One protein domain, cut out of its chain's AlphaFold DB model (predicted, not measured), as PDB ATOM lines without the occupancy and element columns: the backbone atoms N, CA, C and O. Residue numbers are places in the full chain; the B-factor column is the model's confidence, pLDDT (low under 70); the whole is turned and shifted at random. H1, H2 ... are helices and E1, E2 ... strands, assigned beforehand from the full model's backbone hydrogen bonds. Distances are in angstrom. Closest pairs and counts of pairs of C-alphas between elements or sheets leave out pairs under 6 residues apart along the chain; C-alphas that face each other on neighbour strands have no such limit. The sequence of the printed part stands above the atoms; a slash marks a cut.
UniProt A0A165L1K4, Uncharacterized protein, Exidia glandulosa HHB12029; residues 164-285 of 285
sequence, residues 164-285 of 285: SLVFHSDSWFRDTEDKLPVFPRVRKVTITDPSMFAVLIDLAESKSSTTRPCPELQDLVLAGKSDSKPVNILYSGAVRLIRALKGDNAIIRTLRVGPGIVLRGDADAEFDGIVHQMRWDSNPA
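AT A GLANCE: This is residues 164 to 285 of the 285 residues of an uncharacterized protein of Exidia glandulosa HHB12029 (UniProt A0A165L1K4). A twisted wall of five parallel strands, E1, E2, E3, E5 and E7, has H2 packed over one face, while its other face is bare of helices. H1 packs on H2, and a small pair of strands, E4 and E6, and the short helix H3 gather near residues 235 to 240 of H2; two long stretches without a named element, residues 168 to 187 and 206 to 218, loop round the H1 side. The printed part has 122 residues, with three named helices and seven named strands in the order E1 E2 H1 E3 E4 H2 E5 E6 H3 E7; under half of the residues are in named elements, and the class is mixed, helices and strands. The large sheet has the order E1 E2 E3 E5 E7 and is parallel, as is the pair E4 and E6. The whole is compact, with a radius of gyration of the C-alphas of 13.7 A and spans of 42 by 32 by 25 A.

HOW THE PARTS SIT: In the large sheet, E1, residues 164 to 167, and E7, residues 275 to 280, are the edge strands; E2, residues 188 to 191, E3, residues 219 to 222, and E5, residues 252 to 257, are inner strands. The sheet is twisted, its C-alphas lying up to 4.0 A off the best plane. E1 and E2 are parallel at 9 degrees, with N 190 and O 165 2.8 A apart. E2 and E3 stand at 10 degrees, with N 221 and O 189 at 2.8 A. E3 and E5 stand at 20 degrees, with N 222 and O 256 at 2.8 A. E5 and E7 stand at 19 degrees, with N 255 and O 277 at 3.0 A. H2, residues 235 to 246, is on this sheet at a height over the sheet of 9.2 A, over E3 and E5; it runs slantwise to the strands, at 46 degrees to E3 on the local plane. With H2 on one face, sheet and helix form two layers. H1, residues 195 to 205, is not on the sheet; it touches H2, the closest C-alphas being those of Ala 204 and Ala 244, 4.8 A apart. Their lines stand at a steep tilt of 67 degrees, only just short of about perpendicular, and run the same way. E2, H1 and E3 form a strand-helix-strand unit, two parallel neighbour strands with a helix between them in the chain, and its crossover is right-handed. E4, residues 231 to 234, and E6, residues 261 to 264, are parallel at 32 degrees, with N 262 and O 231 2.9 A apart. The closest C-alphas of H2 and E6 are those of Tyr 235 and Arg 264, 5.8 A apart. H3, residues 267 to 271, touches H2 at its residues 235 to 239 alone, the C-alphas of Ser 236 and Glu 270 being closest at 6.1 A; H3 only grazes the large sheet. H1 and H3 are apart. Every O i to N i+4 pair is within hydrogen-bond range in H2 and H3, and 6 of 7 are in H1.

IN THESE COORDINATES: E1, residues 164 to 167, begins at C-alpha 164 at (-21.809, 16.680, 134.387). E2, E3, E4 and E6 are also strands of four residues. H1 and H2 each measure 16.4 A from first to last C-alpha, and C-alpha 235 of H2 is at (-3.889, 2.643, 139.223). E5 measures 13.8 A. E7 measures 13.5 A and ends at C-alpha 280 at (-2.316, 16.448, 138.395). H3 has five residues.

THE WHOLE: The two C-alphas farthest apart are those of Ser 208 and Ala 285, 44.7 A. The printed part has no cut, and Ala 285 is the chain's last residue. The links E1 to E2, of 20 residues, and H1 to E3, of 13, are long. The mean pLDDT of the printed part is 74.0; 39 residues are under 70, among them residues 167 to 182, 203 to 211 and 281 to 285.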
ATOM      1  N   SER A 164     -22.764  16.831 133.288       73.00
ATOM      2  CA  SER A 164     -21.809  16.680 134.387       73.00
ATOM      3  C   SER A 164     -22.462  16.054 135.620       73.00
ATOM      4  O   SER A 164     -23.538  16.478 136.033       73.00
ATOM      5  N   LEU A 165     -21.765  15.116 136.255       73.31
ATOM      6  CA  LEU A 165     -22.221  14.413 137.455       73.31
ATOM      7  C   LEU A 165     -21.211  14.581 138.594       73.31
ATOM      8  O   LEU A 165     -20.005  14.463 138.359       73.31
ATOM      9  N   VAL A 166     -21.683  14.873 139.808       74.38
ATOM     10  CA  VAL A 166     -20.836  15.022 141.002       74.38
ATOM     11  C   VAL A 166     -21.385  14.197 142.161       74.38
ATOM     12  O   VAL A 166     -22.549  14.352 142.530       74.38
ATOM     13  N   PHE A 167     -20.523  13.364 142.744       68.12
ATOM     14  CA  PHE A 167     -20.827  12.527 143.906       68.12
ATOM     15  C   PHE A 167     -20.160  13.080 145.174       68.12
ATOM     16  O   PHE A 167     -18.943  13.319 145.169       68.12
ATOM     17  N   HIS A 168     -20.947  13.258 146.243       63.59
ATOM     18  CA  HIS A 168     -20.484  13.597 147.594       63.59
ATOM     19  C   HIS A 168     -20.645  12.414 148.568       63.59
ATOM     20  O   HIS A 168     -21.184  11.367 148.212       63.59
ATOM     21  N   SER A 169     -20.108  12.585 149.782       51.72
ATOM     22  CA  SER A 169     -19.797  11.513 150.739       51.72
ATOM     23  C   SER A 169     -20.963  10.673 151.221       51.72
ATOM     24  O   SER A 169     -20.791   9.517 151.586       51.72
ATOM     25  N   ASP A 170     -22.153  11.253 151.204       52.69
ATOM     26  CA  ASP A 170     -23.316  10.667 151.848       52.69
ATOM     27  C   ASP A 170     -24.384  10.329 150.822       52.69
ATOM     28  O   ASP A 170     -25.534  10.240 151.191       52.69
ATOM     29  N   SER A 171     -24.053  10.233 149.534       48.69
ATOM     30  CA  SER A 171     -25.045  10.279 148.453       48.69
ATOM     31  C   SER A 171     -25.497   8.926 147.904       48.69
ATOM     32  O   SER A 171     -26.412   8.893 147.081       48.69
ATOM     33  N   TRP A 172     -24.842   7.826 148.284       49.03
ATOM     34  CA  TRP A 172     -25.094   6.514 147.691       49.03
ATOM     35  C   TRP A 172     -25.175   5.415 148.743       49.03
ATOM     36  O   TRP A 172     -24.284   5.262 149.577       49.03
ATOM     37  N   PHE A 173     -26.247   4.628 148.681       47.88
ATOM     38  CA  PHE A 173     -26.501   3.548 149.628       47.88
ATOM     39  C   PHE A 173     -25.908   2.226 149.127       47.88
ATOM     40  O   PHE A 173     -25.999   1.917 147.937       47.88
ATOM     41  N   ARG A 174     -25.343   1.425 150.041       46.84
ATOM     42  CA  ARG A 174     -24.829   0.077 149.728       46.84
ATOM     43  C   ARG A 174     -25.932  -0.879 149.271       46.84
ATOM     44  O   ARG A 174     -25.689  -1.646 148.356       46.84
ATOM     45  N   ASP A 175     -27.151  -0.729 149.789       43.59
ATOM     46  CA  ASP A 175     -28.310  -1.582 149.460       43.59
ATOM     47  C   ASP A 175     -28.879  -1.365 148.039       43.59
ATOM     48  O   ASP A 175     -29.928  -1.898 147.694       43.59
ATOM     49  N   THR A 176     -28.214  -0.571 147.190       49.16
ATOM     50  CA  THR A 176     -28.594  -0.370 145.777       49.16
ATOM     51  C   THR A 176     -28.021  -1.448 144.846       49.16
ATOM     52  O   THR A 176     -27.891  -1.206 143.645       49.16
ATOM     53  N   GLU A 177     -27.702  -2.626 145.403       48.50
ATOM     54  CA  GLU A 177     -26.872  -3.711 144.841       48.50
ATOM     55  C   GLU A 177     -27.249  -4.173 143.422       48.50
ATOM     56  O   GLU A 177     -26.430  -4.793 142.742       48.50
ATOM     57  N   ASP A 178     -28.439  -3.828 142.928       47.84
ATOM     58  CA  ASP A 178     -28.941  -4.361 141.670       47.84
ATOM     59  C   ASP A 178     -28.848  -3.434 140.451       47.84
ATOM     60  O   ASP A 178     -28.840  -3.963 139.336       47.84
ATOM     61  N   LYS A 179     -28.802  -2.088 140.569       52.84
ATOM     62  CA  LYS A 179     -28.847  -1.200 139.372       52.84
ATOM     63  C   LYS A 179     -28.175   0.167 139.546       52.84
ATOM     64  O   LYS A 179     -28.638   1.008 140.315       52.84
ATOM     65  N   LEU A 180     -27.169   0.444 138.708       55.62
ATOM     66  CA  LEU A 180     -26.641   1.795 138.478       55.62
ATOM     67  C   LEU A 180     -27.572   2.578 137.524       55.62
ATOM     68  O   LEU A 180     -27.937   2.055 136.468       55.62
ATOM     69  N   PRO A 181     -27.942   3.837 137.826       58.72
ATOM     70  CA  PRO A 181     -28.718   4.663 136.908       58.72
ATOM     71  C   PRO A 181     -27.912   5.024 135.658       58.72
ATOM     72  O   PRO A 181     -26.703   5.258 135.712       58.72
ATOM     73  N   VAL A 182     -28.609   5.104 134.523       60.72
ATOM     74  CA  VAL A 182     -28.006   5.352 133.208       60.72
ATOM     75  C   VAL A 182     -28.141   6.823 132.811       60.72
ATOM     76  O   VAL A 182     -29.238   7.334 132.590       60.72
ATOM     77  N   PHE A 183     -26.999   7.475 132.630       70.75
ATOM     78  CA  PHE A 183     -26.820   8.857 132.197       70.75
ATOM     79  C   PHE A 183     -26.078   8.918 130.849       70.75
ATOM     80  O   PHE A 183     -24.862   9.133 130.789       70.75
ATOM     81  N   PRO A 184     -26.788   8.755 129.721       66.94
ATOM     82  CA  PRO A 184     -26.147   8.570 128.424       66.94
ATOM     83  C   PRO A 184     -25.340   9.781 127.943       66.94
ATOM     84  O   PRO A 184     -24.384   9.576 127.211       66.94
ATOM     85  N   ARG A 185     -25.662  11.014 128.369       74.38
ATOM     86  CA  ARG A 185     -24.975  12.251 127.938       74.38
ATOM     87  C   ARG A 185     -23.960  12.814 128.939       74.38
ATOM     88  O   ARG A 185     -23.393  13.883 128.692       74.38
ATOM     89  N   VAL A 186     -23.709  12.133 130.059       77.88
ATOM     90  CA  VAL A 186     -22.697  12.596 131.018       77.88
ATOM     91  C   VAL A 186     -21.319  12.442 130.390       77.88
ATOM     92  O   VAL A 186     -20.861  11.336 130.120       77.88
ATOM     93  N   ARG A 187     -20.642  13.574 130.185       85.44
ATOM     94  CA  ARG A 187     -19.279  13.632 129.633       85.44
ATOM     95  C   ARG A 187     -18.234  13.868 130.705       85.44
ATOM     96  O   ARG A 187     -17.073  13.550 130.479       85.44
ATOM     97  N   LYS A 188     -18.637  14.399 131.862       87.00
ATOM     98  CA  LYS A 188     -17.749  14.641 132.995       87.00
ATOM     99  C   LYS A 188     -18.315  14.052 134.282       87.00
ATOM    100  O   LYS A 188     -19.411  14.422 134.694       87.00
ATOM    101  N   VAL A 189     -17.533  13.216 134.953       86.38
ATOM    102  CA  VAL A 189     -17.833  12.705 136.298       86.38
ATOM    103  C   VAL A 189     -16.807  13.259 137.277       86.38
ATOM    104  O   VAL A 189     -15.617  13.311 136.981       86.38
ATOM    105  N   THR A 190     -17.263  13.718 138.437       87.25
ATOM    106  CA  THR A 190     -16.404  14.140 139.548       87.25
ATOM    107  C   THR A 190     -16.770  13.349 140.794       87.25
ATOM    108  O   THR A 190     -17.909  13.404 141.255       87.25
ATOM    109  N   ILE A 191     -15.801  12.626 141.344       84.25
ATOM    110  CA  ILE A 191     -15.941  11.881 142.594       84.25
ATOM    111  C   ILE A 191     -15.116  12.627 143.633       84.25
ATOM    112  O   ILE A 191     -13.908  12.773 143.461       84.25
ATOM    113  N   THR A 192     -15.788  13.155 144.657       78.12
ATOM    114  CA  THR A 192     -15.159  14.001 145.690       78.12
ATOM    115  C   THR A 192     -14.937  13.285 147.023       78.12
ATOM    116  O   THR A 192     -14.295  13.836 147.917       78.12
ATOM    117  N   ASP A 193     -15.465  12.065 147.163       73.94
ATOM    118  CA  ASP A 193     -15.256  11.224 148.337       73.94
ATOM    119  C   ASP A 193     -14.600   9.884 147.956       73.94
ATOM    120  O   ASP A 193     -15.177   9.115 147.182       73.94
ATOM    121  N   PRO A 194     -13.429   9.572 148.534       66.75
ATOM    122  CA  PRO A 194     -12.804   8.258 148.512       66.75
ATOM    123  C   PRO A 194     -13.697   7.044 148.839       66.75
ATOM    124  O   PRO A 194     -13.469   5.967 148.290       66.75
ATOM    125  N   SER A 195     -14.712   7.185 149.697       66.31
ATOM    126  CA  SER A 195     -15.610   6.074 150.066       66.31
ATOM    127  C   SER A 195     -16.436   5.551 148.878       66.31
ATOM    128  O   SER A 195     -16.684   4.349 148.762       66.31
ATOM    129  N   MET A 196     -16.778   6.441 147.940       69.44
ATOM    130  CA  MET A 196     -17.550   6.133 146.735       69.44
ATOM    131  C   MET A 196     -16.774   5.297 145.718       69.44
ATOM    132  O   MET A 196     -17.380   4.630 144.884       69.44
ATOM    133  N   PHE A 197     -15.440   5.307 145.778       72.62
ATOM    134  CA  PHE A 197     -14.612   4.534 144.854       72.62
ATOM    135  C   PHE A 197     -14.833   3.039 145.033       72.62
ATOM    136  O   PHE A 197     -15.044   2.342 144.049       72.62
ATOM    137  N   ALA A 198     -14.821   2.567 146.283       69.44
ATOM    138  CA  ALA A 198     -15.052   1.162 146.592       69.44
ATOM    139  C   ALA A 198     -16.459   0.737 146.156       69.44
ATOM    140  O   ALA A 198     -16.595  -0.217 145.407       69.44
ATOM    141  N   VAL A 199     -17.483   1.526 146.505       69.88
ATOM    142  CA  VAL A 199     -18.881   1.236 146.146       69.88
ATOM    143  C   VAL A 199     -19.078   1.136 144.629       69.88
ATOM    144  O   VAL A 199     -19.695   0.190 144.152       69.88
ATOM    145  N   LEU A 200     -18.542   2.082 143.850       72.56
ATOM    146  CA  LEU A 200     -18.685   2.072 142.388       72.56
ATOM    147  C   LEU A 200     -17.903   0.932 141.718       72.56
ATOM    148  O   LEU A 200     -18.334   0.432 140.682       72.56
ATOM    149  N   ILE A 201     -16.767   0.528 142.294       72.81
ATOM    150  CA  ILE A 201     -15.988  -0.623 141.823       72.81
ATOM    151  C   ILE A 201     -16.727  -1.928 142.145       72.81
ATOM    152  O   ILE A 201     -16.917  -2.744 141.245       72.81
ATOM    153  N   ASP A 202     -17.195  -2.097 143.383       71.50
ATOM    154  CA  ASP A 202     -17.931  -3.286 143.830       71.50
ATOM    155  C   ASP A 202     -19.211  -3.484 142.996       71.50
ATOM    156  O   ASP A 202     -19.501  -4.590 142.539       71.50
ATOM    157  N   LEU A 203     -19.933  -2.396 142.696       63.38
ATOM    158  CA  LEU A 203     -21.119  -2.421 141.828       63.38
ATOM    159  C   LEU A 203     -20.814  -2.842 140.384       63.38
ATOM    160  O   LEU A 203     -21.668  -3.428 139.725       63.38
ATOM    161  N   ALA A 204     -19.622  -2.550 139.867       62.25
ATOM    162  CA  ALA A 204     -19.240  -2.950 138.514       62.25
ATOM    163  C   ALA A 204     -18.798  -4.404 138.410       62.25
ATOM    164  O   ALA A 204     -18.934  -5.016 137.355       62.25
ATOM    165  N   GLU A 205     -18.270  -4.954 139.498       66.06
ATOM    166  CA  GLU A 205     -17.894  -6.363 139.578       66.06
ATOM    167  C   GLU A 205     -19.057  -7.260 139.980       66.06
ATOM    168  O   GLU A 205     -18.998  -8.482 139.800       66.06
ATOM    169  N   SER A 206     -20.142  -6.659 140.471       65.25
ATOM    170  CA  SER A 206     -21.401  -7.352 140.661       65.25
ATOM    171  C   SER A 206     -21.892  -7.932 139.332       65.25
ATOM    172  O   SER A 206     -22.171  -7.222 138.364       65.25
ATOM    173  N   LYS A 207     -22.052  -9.259 139.299       56.38
ATOM    174  CA  LYS A 207     -22.521 -10.020 138.128       56.38
ATOM    175  C   LYS A 207     -23.947  -9.653 137.680       56.38
ATOM    176  O   LYS A 207     -24.372 -10.113 136.623       56.38
ATOM    177  N   SER A 208     -24.689  -8.862 138.463       56.62
ATOM    178  CA  SER A 208     -26.039  -8.376 138.136       56.62
ATOM    179  C   SER A 208     -26.042  -7.082 137.302       56.62
ATOM    180  O   SER A 208     -27.060  -6.745 136.689       56.62
ATOM    181  N   SER A 209     -24.909  -6.376 137.217       55.72
ATOM    182  CA  SER A 209     -24.801  -5.061 136.581       55.72
ATOM    183  C   SER A 209     -24.753  -5.160 135.050       55.72
ATOM    184  O   SER A 209     -23.704  -5.253 134.419       55.72
ATOM    185  N   THR A 210     -25.923  -5.141 134.410       55.84
ATOM    186  CA  THR A 210     -26.043  -5.076 132.936       55.84
ATOM    187  C   THR A 210     -26.073  -3.642 132.394       55.84
ATOM    188  O   THR A 210     -26.131  -3.434 131.181       55.84
ATOM    189  N   THR A 211     -26.035  -2.630 133.265       58.53
ATOM    190  CA  THR A 211     -26.258  -1.220 132.907       58.53
ATOM    191  C   THR A 211     -25.061  -0.346 133.269       58.53
ATOM    192  O   THR A 211     -24.671  -0.229 134.425       58.53
ATOM    193  N   ARG A 212     -24.471   0.294 132.248       70.62
ATOM    194  CA  ARG A 212     -23.334   1.216 132.393       70.62
ATOM    195  C   ARG A 212     -23.846   2.650 132.572       70.62
ATOM    196  O   ARG A 212     -24.657   3.091 131.751       70.62
ATOM    197  N   PRO A 213     -23.376   3.405 133.579       70.69
ATOM    198  CA  PRO A 213     -23.985   4.677 133.936       70.69
ATOM    199  C   PRO A 213     -23.621   5.827 132.994       70.69
ATOM    200  O   PRO A 213     -24.432   6.721 132.831       70.69
ATOM    201  N   CYS A 214     -22.437   5.875 132.377       79.25
ATOM    202  CA  CYS A 214     -21.989   7.049 131.609       79.25
ATOM    203  C   CYS A 214     -21.266   6.645 130.305       79.25
ATOM    204  O   CYS A 214     -20.049   6.818 130.194       79.25
ATOM    205  N   PRO A 215     -21.969   6.122 129.284       78.12
ATOM    206  CA  PRO A 215     -21.330   5.696 128.034       78.12
ATOM    207  C   PRO A 215     -20.589   6.839 127.303       78.12
ATOM    208  O   PRO A 215     -19.503   6.618 126.757       78.12
ATOM    209  N   GLU A 216     -21.095   8.079 127.347       84.69
ATOM    210  CA  GLU A 216     -20.428   9.262 126.766       84.69
ATOM    211  C   GLU A 216     -19.299   9.853 127.633       84.69
ATOM    212  O   GLU A 216     -18.750  10.891 127.266       84.69
ATOM    213  N   LEU A 217     -18.900   9.221 128.743       88.31
ATOM    214  CA  LEU A 217     -17.877   9.771 129.641       88.31
ATOM    215  C   LEU A 217     -16.577  10.108 128.890       88.31
ATOM    216  O   LEU A 217     -16.016   9.260 128.197       88.31
ATOM    217  N   GLN A 218     -16.086  11.335 129.041       90.38
ATOM    218  CA  GLN A 218     -14.829  11.817 128.455       90.38
ATOM    219  C   GLN A 218     -13.836  12.246 129.534       90.38
ATOM    220  O   GLN A 218     -12.643  12.015 129.378       90.38
ATOM    221  N   ASP A 219     -14.318  12.838 130.624       91.38
ATOM    222  CA  ASP A 219     -13.485  13.386 131.687       91.38
ATOM    223  C   ASP A 219     -13.876  12.788 133.042       91.38
ATOM    224  O   ASP A 219     -15.020  12.912 133.486       91.38
ATOM    225  N   LEU A 220     -12.910  12.192 133.733       90.44
ATOM    226  CA  LEU A 220     -13.063  11.737 135.110       90.44
ATOM    227  C   LEU A 220     -12.196  12.601 136.024       90.44
ATOM    228  O   LEU A 220     -11.014  12.813 135.758       90.44
ATOM    229  N   VAL A 221     -12.785  13.111 137.102       90.19
ATOM    230  CA  VAL A 221     -12.082  13.868 138.140       90.19
ATOM    231  C   VAL A 221     -12.196  13.115 139.455       90.19
ATOM    232  O   VAL A 221     -13.300  12.850 139.927       90.19
ATOM    233  N   LEU A 222     -11.046  12.797 140.037       88.25
ATOM    234  CA  LEU A 222     -10.910  12.160 141.337       88.25
ATOM    235  C   LEU A 222     -10.385  13.204 142.313       88.25
ATOM    236  O   LEU A 222      -9.280  13.698 142.131       88.25
ATOM    237  N   ALA A 223     -11.160  13.560 143.326       84.12
ATOM    238  CA  ALA A 223     -10.750  14.503 144.358       84.12
ATOM    239  C   ALA A 223     -11.105  13.940 145.736       84.12
ATOM    240  O   ALA A 223     -12.096  13.230 145.884       84.12
ATOM    241  N   GLY A 224     -10.284  14.242 146.736       73.62
ATOM    242  CA  GLY A 224     -10.567  13.966 148.137       73.62
ATOM    243  C   GLY A 224     -10.985  15.235 148.872       73.62
ATOM    244  O   GLY A 224     -10.827  16.351 148.369       73.62
ATOM    245  N   LYS A 225     -11.488  15.077 150.098       70.94
ATOM    246  CA  LYS A 225     -11.681  16.212 151.009       70.94
ATOM    247  C   LYS A 225     -10.304  16.769 151.393       70.94
ATOM    248  O   LYS A 225      -9.449  16.004 151.842       70.94
ATOM    249  N   SER A 226     -10.112  18.081 151.246       66.31
ATOM    250  CA  SER A 226      -8.850  18.785 151.545       66.31
ATOM    251  C   SER A 226      -8.341  18.527 152.963       66.31
ATOM    252  O   SER A 226      -7.138  18.441 153.180       66.31
ATOM    253  N   ASP A 227      -9.267  18.336 153.903       67.38
ATOM    254  CA  ASP A 227      -8.977  18.259 155.338       67.38
ATOM    255  C   ASP A 227      -8.828  16.807 155.830       67.38
ATOM    256  O   ASP A 227      -8.734  16.542 157.029       67.38
ATOM    257  N   SER A 228      -8.842  15.838 154.909       68.88
ATOM    258  CA  SER A 228      -8.781  14.408 155.213       68.88
ATOM    259  C   SER A 228      -7.426  13.800 154.854       68.88
ATOM    260  O   SER A 228      -6.683  14.326 154.024       68.88
ATOM    261  N   LYS A 229      -7.084  12.669 155.490       78.00
ATOM    262  CA  LYS A 229      -5.866  11.926 155.140       78.00
ATOM    263  C   LYS A 229      -5.906  11.549 153.653       78.00
ATOM    264  O   LYS A 229      -6.954  11.082 153.203       78.00
ATOM    265  N   PRO A 230      -4.785  11.677 152.915       80.50
ATOM    266  CA  PRO A 230      -4.747  11.298 151.513       80.50
ATOM    267  C   PRO A 230      -5.180   9.847 151.326       80.50
ATOM    268  O   PRO A 230      -4.695   8.955 152.031       80.50
ATOM    269  N   VAL A 231      -6.067   9.606 150.363       81.06
ATOM    270  CA  VAL A 231      -6.501   8.252 150.039       81.06
ATOM    271  C   VAL A 231      -5.671   7.693 148.904       81.06
ATOM    272  O   VAL A 231      -5.561   8.274 147.826       81.06
ATOM    273  N   ASN A 232      -5.066   6.544 149.188       83.81
ATOM    274  CA  ASN A 232      -4.268   5.815 148.226       83.81
ATOM    275  C   ASN A 232      -5.192   4.965 147.359       83.81
ATOM    276  O   ASN A 232      -5.895   4.095 147.870       83.81
ATOM    277  N   ILE A 233      -5.156   5.202 146.055       82.62
ATOM    278  CA  ILE A 233      -5.897   4.433 145.062       82.62
ATOM    279  C   ILE A 233      -4.868   3.772 144.152       82.62
ATOM    280  O   ILE A 233      -3.947   4.419 143.664       82.62
ATOM    281  N   LEU A 234      -4.986   2.467 143.935       85.69
ATOM    282  CA  LEU A 234      -4.135   1.790 142.960       85.69
ATOM    283  C   LEU A 234      -4.541   2.214 141.546       85.69
ATOM    284  O   LEU A 234      -5.734   2.376 141.282       85.69
ATOM    285  N   TYR A 235      -3.583   2.350 140.628       87.12
ATOM    286  CA  TYR A 235      -3.889   2.643 139.223       87.12
ATOM    287  C   TYR A 235      -4.883   1.636 138.630       87.12
ATOM    288  O   TYR A 235      -5.890   2.044 138.051       87.12
ATOM    289  N   SER A 236      -4.709   0.348 138.925       85.06
ATOM    290  CA  SER A 236      -5.661  -0.711 138.570       85.06
ATOM    291  C   SER A 236      -7.072  -0.486 139.142       85.06
ATOM    292  O   SER A 236      -8.072  -0.795 138.495       85.06
ATOM    293  N   GLY A 237      -7.190   0.111 140.332       85.38
ATOM    294  CA  GLY A 237      -8.471   0.518 140.920       85.38
ATOM    295  C   GLY A 237      -9.135   1.670 140.159       85.38
ATOM    296  O   GLY A 237     -10.337   1.634 139.909       85.38
ATOM    297  N   ALA A 238      -8.357   2.665 139.725       86.69
ATOM    298  CA  ALA A 238      -8.862   3.754 138.888       86.69
ATOM    299  C   ALA A 238      -9.296   3.255 137.497       86.69
ATOM    300  O   ALA A 238     -10.333   3.680 136.990       86.69
ATOM    301  N   VAL A 239      -8.561   2.310 136.905       87.50
ATOM    302  CA  VAL A 239      -8.946   1.636 135.653       87.50
ATOM    303  C   VAL A 239     -10.253   0.863 135.817       87.50
ATOM    304  O   VAL A 239     -11.162   1.017 134.997       87.50
ATOM    305  N   ARG A 240     -10.393   0.080 136.897       85.25
ATOM    306  CA  ARG A 240     -11.642  -0.629 137.232       85.25
ATOM    307  C   ARG A 240     -12.818   0.335 137.340       85.25
ATOM    308  O   ARG A 240     -13.863   0.081 136.753       85.25
ATOM    309  N   LEU A 241     -12.629   1.481 137.988       86.12
ATOM    310  CA  LEU A 241     -13.647   2.526 138.081       86.12
ATOM    311  C   LEU A 241     -14.009   3.150 136.717       86.12
ATOM    312  O   LEU A 241     -15.174   3.437 136.451       86.12
ATOM    313  N   ILE A 242     -13.041   3.366 135.825       88.06
ATOM    314  CA  ILE A 242     -13.333   3.856 134.467       88.06
ATOM    315  C   ILE A 242     -14.186   2.834 133.712       88.06
ATOM    316  O   ILE A 242     -15.189   3.204 133.093       88.06
ATOM    317  N   ARG A 243     -13.830   1.548 133.801       84.25
ATOM    318  CA  ARG A 243     -14.598   0.460 133.182       84.25
ATOM    319  C   ARG A 243     -15.993   0.326 133.785       84.25
ATOM    320  O   ARG A 243     -16.951   0.198 133.033       84.25
ATOM    321  N   ALA A 244     -16.121   0.479 135.101       80.56
ATOM    322  CA  ALA A 244     -17.398   0.539 135.808       80.56
ATOM    323  C   ALA A 244     -18.330   1.608 135.227       80.56
ATOM    324  O   ALA A 244     -19.496   1.354 134.927       80.56
ATOM    325  N   LEU A 245     -17.803   2.821 135.046       81.12
ATOM    326  CA  LEU A 245     -18.611   3.969 134.652       81.12
ATOM    327  C   LEU A 245     -18.903   4.013 133.147       81.12
ATOM    328  O   LEU A 245     -20.001   4.404 132.745       81.12
ATOM    329  N   LYS A 246     -17.926   3.644 132.312       84.94
ATOM    330  CA  LYS A 246     -17.976   3.816 130.851       84.94
ATOM    331  C   LYS A 246     -18.085   2.495 130.079       84.94
ATOM    332  O   LYS A 246     -18.720   2.467 129.023       84.94
ATOM    333  N   GLY A 247     -17.506   1.410 130.591       81.00
ATOM    334  CA  GLY A 247     -17.549   0.062 130.013       81.00
ATOM    335  C   GLY A 247     -16.195  -0.623 129.802       81.00
ATOM    336  O   GLY A 247     -15.149  -0.003 129.914       81.00
ATOM    337  N   ASP A 248     -16.200  -1.907 129.432       74.75
ATOM    338  CA  ASP A 248     -14.981  -2.745 129.410       74.75
ATOM    339  C   ASP A 248     -13.899  -2.300 128.407       74.75
ATOM    340  O   ASP A 248     -12.712  -2.453 128.680       74.75
ATOM    341  N   ASN A 249     -14.296  -1.658 127.301       75.06
ATOM    342  CA  ASN A 249     -13.393  -1.065 126.299       75.06
ATOM    343  C   ASN A 249     -13.315   0.467 126.437       75.06
ATOM    344  O   ASN A 249     -13.236   1.198 125.449       75.06
ATOM    345  N   ALA A 250     -13.471   0.974 127.660       78.88
ATOM    346  CA  ALA A 250     -13.555   2.400 127.927       78.88
ATOM    347  C   ALA A 250     -12.225   3.113 127.689       78.88
ATOM    348  O   ALA A 250     -11.240   2.840 128.365       78.88
ATOM    349  N   ILE A 251     -12.262   4.118 126.814       87.31
ATOM    350  CA  ILE A 251     -11.197   5.111 126.671       87.31
ATOM    351  C   ILE A 251     -11.751   6.471 127.071       87.31
ATOM    352  O   ILE A 251     -12.719   6.945 126.473       87.31
ATOM    353  N   ILE A 252     -11.162   7.110 128.078       91.38
ATOM    354  CA  ILE A 252     -11.511   8.480 128.462       91.38
ATOM    355  C   ILE A 252     -10.445   9.464 127.979       91.38
ATOM    356  O   ILE A 252      -9.260   9.150 127.859       91.38
ATOM    357  N   ARG A 253     -10.873  10.696 127.703       91.75
ATOM    358  CA  ARG A 253      -9.986  11.773 127.262       91.75
ATOM    359  C   ARG A 253      -9.070  12.229 128.386       91.75
ATOM    360  O   ARG A 253      -7.871  12.369 128.164       91.75
ATOM    361  N   THR A 254      -9.631  12.471 129.565       91.88
ATOM    362  CA  THR A 254      -8.863  13.030 130.676       91.88
ATOM    363  C   THR A 254      -9.177  12.321 131.980       91.88
ATOM    364  O   THR A 254     -10.340  12.247 132.378       91.88
ATOM    365  N   LEU A 255      -8.133  11.907 132.695       91.50
ATOM    366  CA  LEU A 255      -8.201  11.625 134.124       91.50
ATOM    367  C   LEU A 255      -7.524  12.772 134.876       91.50
ATOM    368  O   LEU A 255      -6.347  13.061 134.653       91.50
ATOM    369  N   ARG A 256      -8.265  13.442 135.757       91.12
ATOM    370  CA  ARG A 256      -7.712  14.460 136.653       91.12
ATOM    371  C   ARG A 256      -7.683  13.938 138.071       91.12
ATOM    372  O   ARG A 256      -8.707  13.474 138.571       91.12
ATOM    373  N   VAL A 257      -6.532  14.066 138.711       88.38
ATOM    374  CA  VAL A 257      -6.349  13.731 140.118       88.38
ATOM    375  C   VAL A 257      -6.147  15.035 140.873       88.38
ATOM    376  O   VAL A 257      -5.171  15.752 140.657       88.38
ATOM    377  N   GLY A 258      -7.138  15.365 141.688       84.50
ATOM    378  CA  GLY A 258      -7.156  16.517 142.568       84.50
ATOM    379  C   GLY A 258      -6.553  16.215 143.944       84.50
ATOM    380  O   GLY A 258      -6.084  15.102 144.201       84.50
ATOM    381  N   PRO A 259      -6.578  17.203 144.853       79.25
ATOM    382  CA  PRO A 259      -5.995  17.081 146.184       79.25
ATOM    383  C   PRO A 259      -6.642  15.952 146.997       79.25
ATOM    384  O   PRO A 259      -7.807  15.609 146.799       79.25
ATOM    385  N   GLY A 260      -5.878  15.371 147.924       79.00
ATOM    386  CA  GLY A 260      -6.358  14.311 148.820       79.00
ATOM    387  C   GLY A 260      -6.427  12.909 148.199       79.00
ATOM    388  O   GLY A 260      -6.769  11.967 148.908       79.00
ATOM    389  N   ILE A 261      -6.065  12.741 146.922       85.38
ATOM    390  CA  ILE A 261      -5.937  11.435 146.259       85.38
ATOM    391  C   ILE A 261      -4.481  11.199 145.862       85.38
ATOM    392  O   ILE A 261      -3.838  12.061 145.269       85.38
ATOM    393  N   VAL A 262      -3.971  10.005 146.153       85.88
ATOM    394  CA  VAL A 262      -2.644   9.551 145.725       85.88
ATOM    395  C   VAL A 262      -2.828   8.290 144.898       85.88
ATOM    396  O   VAL A 262      -3.255   7.264 145.431       85.88
ATOM    397  N   LEU A 263      -2.502   8.347 143.606       85.44
ATOM    398  CA  LEU A 263      -2.473   7.133 142.793       85.44
ATOM    399  C   LEU A 263      -1.141   6.396 142.982       85.44
ATOM    400  O   LEU A 263      -0.090   7.032 143.060       85.44
ATOM    401  N   ARG A 264      -1.184   5.066 143.083       84.06
ATOM    402  CA  ARG A 264       0.002   4.214 143.267       84.06
ATOM    403  C   ARG A 264       0.035   3.062 142.264       84.06
ATOM    404  O   ARG A 264      -1.003   2.481 141.958       84.06
ATOM    405  N   GLY A 265       1.242   2.685 141.846       82.81
ATOM    406  CA  GLY A 265       1.517   1.583 140.919       82.81
ATOM    407  C   GLY A 265       2.368   2.046 139.734       82.81
ATOM    408  O   GLY A 265       3.014   3.087 139.823       82.81
ATOM    409  N   ASP A 266       2.327   1.294 138.637       82.44
ATOM    410  CA  ASP A 266       2.901   1.689 137.348       82.44
ATOM    411  C   ASP A 266       1.806   2.317 136.471       82.44
ATOM    412  O   ASP A 266       0.840   1.653 136.099       82.44
ATOM    413  N   ALA A 267       1.911   3.622 136.208       79.06
ATOM    414  CA  ALA A 267       0.893   4.364 135.470       79.06
ATOM    415  C   ALA A 267       0.869   3.993 133.983       79.06
ATOM    416  O   ALA A 267      -0.210   3.918 133.394       79.06
ATOM    417  N   ASP A 268       2.047   3.772 133.399       78.06
ATOM    418  CA  ASP A 268       2.198   3.550 131.964       78.06
ATOM    419  C   ASP A 268       1.656   2.168 131.596       78.06
ATOM    420  O   ASP A 268       0.927   2.032 130.618       78.06
ATOM    421  N   ALA A 269       1.916   1.161 132.434       77.50
ATOM    422  CA  ALA A 269       1.393  -0.188 132.232       77.50
ATOM    423  C   ALA A 269      -0.137  -0.285 132.399       77.50
ATOM    424  O   ALA A 269      -0.787  -1.062 131.704       77.50
ATOM    425  N   GLU A 270      -0.721   0.475 133.328       82.44
ATOM    426  CA  GLU A 270      -2.139   0.333 133.694       82.44
ATOM    427  C   GLU A 270      -3.077   1.192 132.833       82.44
ATOM    428  O   GLU A 270      -4.222   0.806 132.594       82.44
ATOM    429  N   PHE A 271      -2.626   2.361 132.367       85.12
ATOM    430  CA  PHE A 271      -3.482   3.301 131.635       85.12
ATOM    431  C   PHE A 271      -3.253   3.356 130.125       85.12
ATOM    432  O   PHE A 271      -3.998   4.080 129.446       85.12
ATOM    433  N   ASP A 272      -2.286   2.603 129.592       82.31
ATOM    434  CA  ASP A 272      -2.090   2.498 128.148       82.31
ATOM    435  C   ASP A 272      -3.393   2.071 127.451       82.31
ATOM    436  O   ASP A 272      -4.102   1.159 127.878       82.31
ATOM    437  N   GLY A 273      -3.768   2.811 126.408       82.81
ATOM    438  CA  GLY A 273      -5.027   2.612 125.689       82.81
ATOM    439  C   GLY A 273      -6.318   2.933 126.462       82.81
ATOM    440  O   GLY A 273      -7.390   2.757 125.890       82.81
ATOM    441  N   ILE A 274      -6.265   3.427 127.709       86.94
ATOM    442  CA  ILE A 274      -7.450   3.724 128.550       86.94
ATOM    443  C   ILE A 274      -7.614   5.228 128.812       86.94
ATOM    444  O   ILE A 274      -8.740   5.736 128.846       86.94
ATOM    445  N   VAL A 275      -6.514   5.969 128.983       86.69
ATOM    446  CA  VAL A 275      -6.541   7.414 129.275       86.69
ATOM    447  C   VAL A 275      -5.617   8.165 128.321       86.69
ATOM    448  O   VAL A 275      -4.419   7.917 128.293       86.69
ATOM    449  N   HIS A 276      -6.147   9.143 127.579       86.19
ATOM    450  CA  HIS A 276      -5.313   9.949 126.675       86.19
ATOM    451  C   HIS A 276      -4.440  10.981 127.397       86.19
ATOM    452  O   HIS A 276      -3.327  11.265 126.964       86.19
ATOM    453  N   GLN A 277      -4.953  11.596 128.464       85.06
ATOM    454  CA  GLN A 277      -4.222  12.601 129.226       85.06
ATOM    455  C   GLN A 277      -4.475  12.452 130.726       85.06
ATOM    456  O   GLN A 277      -5.619  12.510 131.181       85.06
ATOM    457  N   MET A 278      -3.399  12.364 131.508       81.69
ATOM    458  CA  MET A 278      -3.456  12.544 132.957       81.69
ATOM    459  C   MET A 278      -3.071  13.967 133.339       81.69
ATOM    460  O   MET A 278      -2.117  14.534 132.805       81.69
ATOM    461  N   ARG A 279      -3.833  14.558 134.261       82.06
ATOM    462  CA  ARG A 279      -3.508  15.856 134.858       82.06
ATOM    463  C   ARG A 279      -3.505  15.745 136.370       82.06
ATOM    464  O   ARG A 279      -4.454  15.234 136.962       82.06
ATOM    465  N   TRP A 280      -2.450  16.280 136.961       77.19
ATOM    466  CA  TRP A 280      -2.316  16.448 138.395       77.19
ATOM    467  C   TRP A 280      -2.651  17.897 138.699       77.19
ATOM    468  O   TRP A 280      -1.914  18.797 138.296       77.19
ATOM    469  N   ASP A 281      -3.777  18.130 139.366       68.31
ATOM    470  CA  ASP A 281      -4.099  19.467 139.852       68.31
ATOM    471  C   ASP A 281      -3.327  19.660 141.171       68.31
ATOM    472  O   ASP A 281      -3.872  19.573 142.269       68.31
ATOM    473  N   SER A 282      -2.006  19.841 141.070       43.84
ATOM    474  CA  SER A 282      -1.144  20.150 142.211       43.84
ATOM    475  C   SER A 282      -1.245  21.638 142.556       43.84
ATOM    476  O   SER A 282      -0.478  22.437 142.022       43.84
ATOM    477  N   ASN A 283      -2.213  22.007 143.406       34.25
ATOM    478  CA  ASN A 283      -2.061  23.044 144.445       34.25
ATOM    479  C   ASN A 283      -3.318  23.169 145.329       34.25
ATOM    480  O   ASN A 283      -4.428  23.314 144.817       34.25
ATOM    481  N   PRO A 284      -3.128  23.240 146.655       32.31
ATOM    482  CA  PRO A 284      -3.245  24.543 147.290       32.31
ATOM    483  C   PRO A 284      -1.885  24.925 147.871       32.31
ATOM    484  O   PRO A 284      -1.328  24.203 148.698       32.31
ATOM    485  N   ALA A 285      -1.350  26.044 147.388       30.88
ATOM    486  CA  ALA A 285      -0.457  26.846 148.210       30.88
ATOM    487  C   ALA A 285      -1.254  27.412 149.396       30.88
ATOM    488  O   ALA A 285      -2.473  27.652 149.204       30.88
TER     489      ALA A 285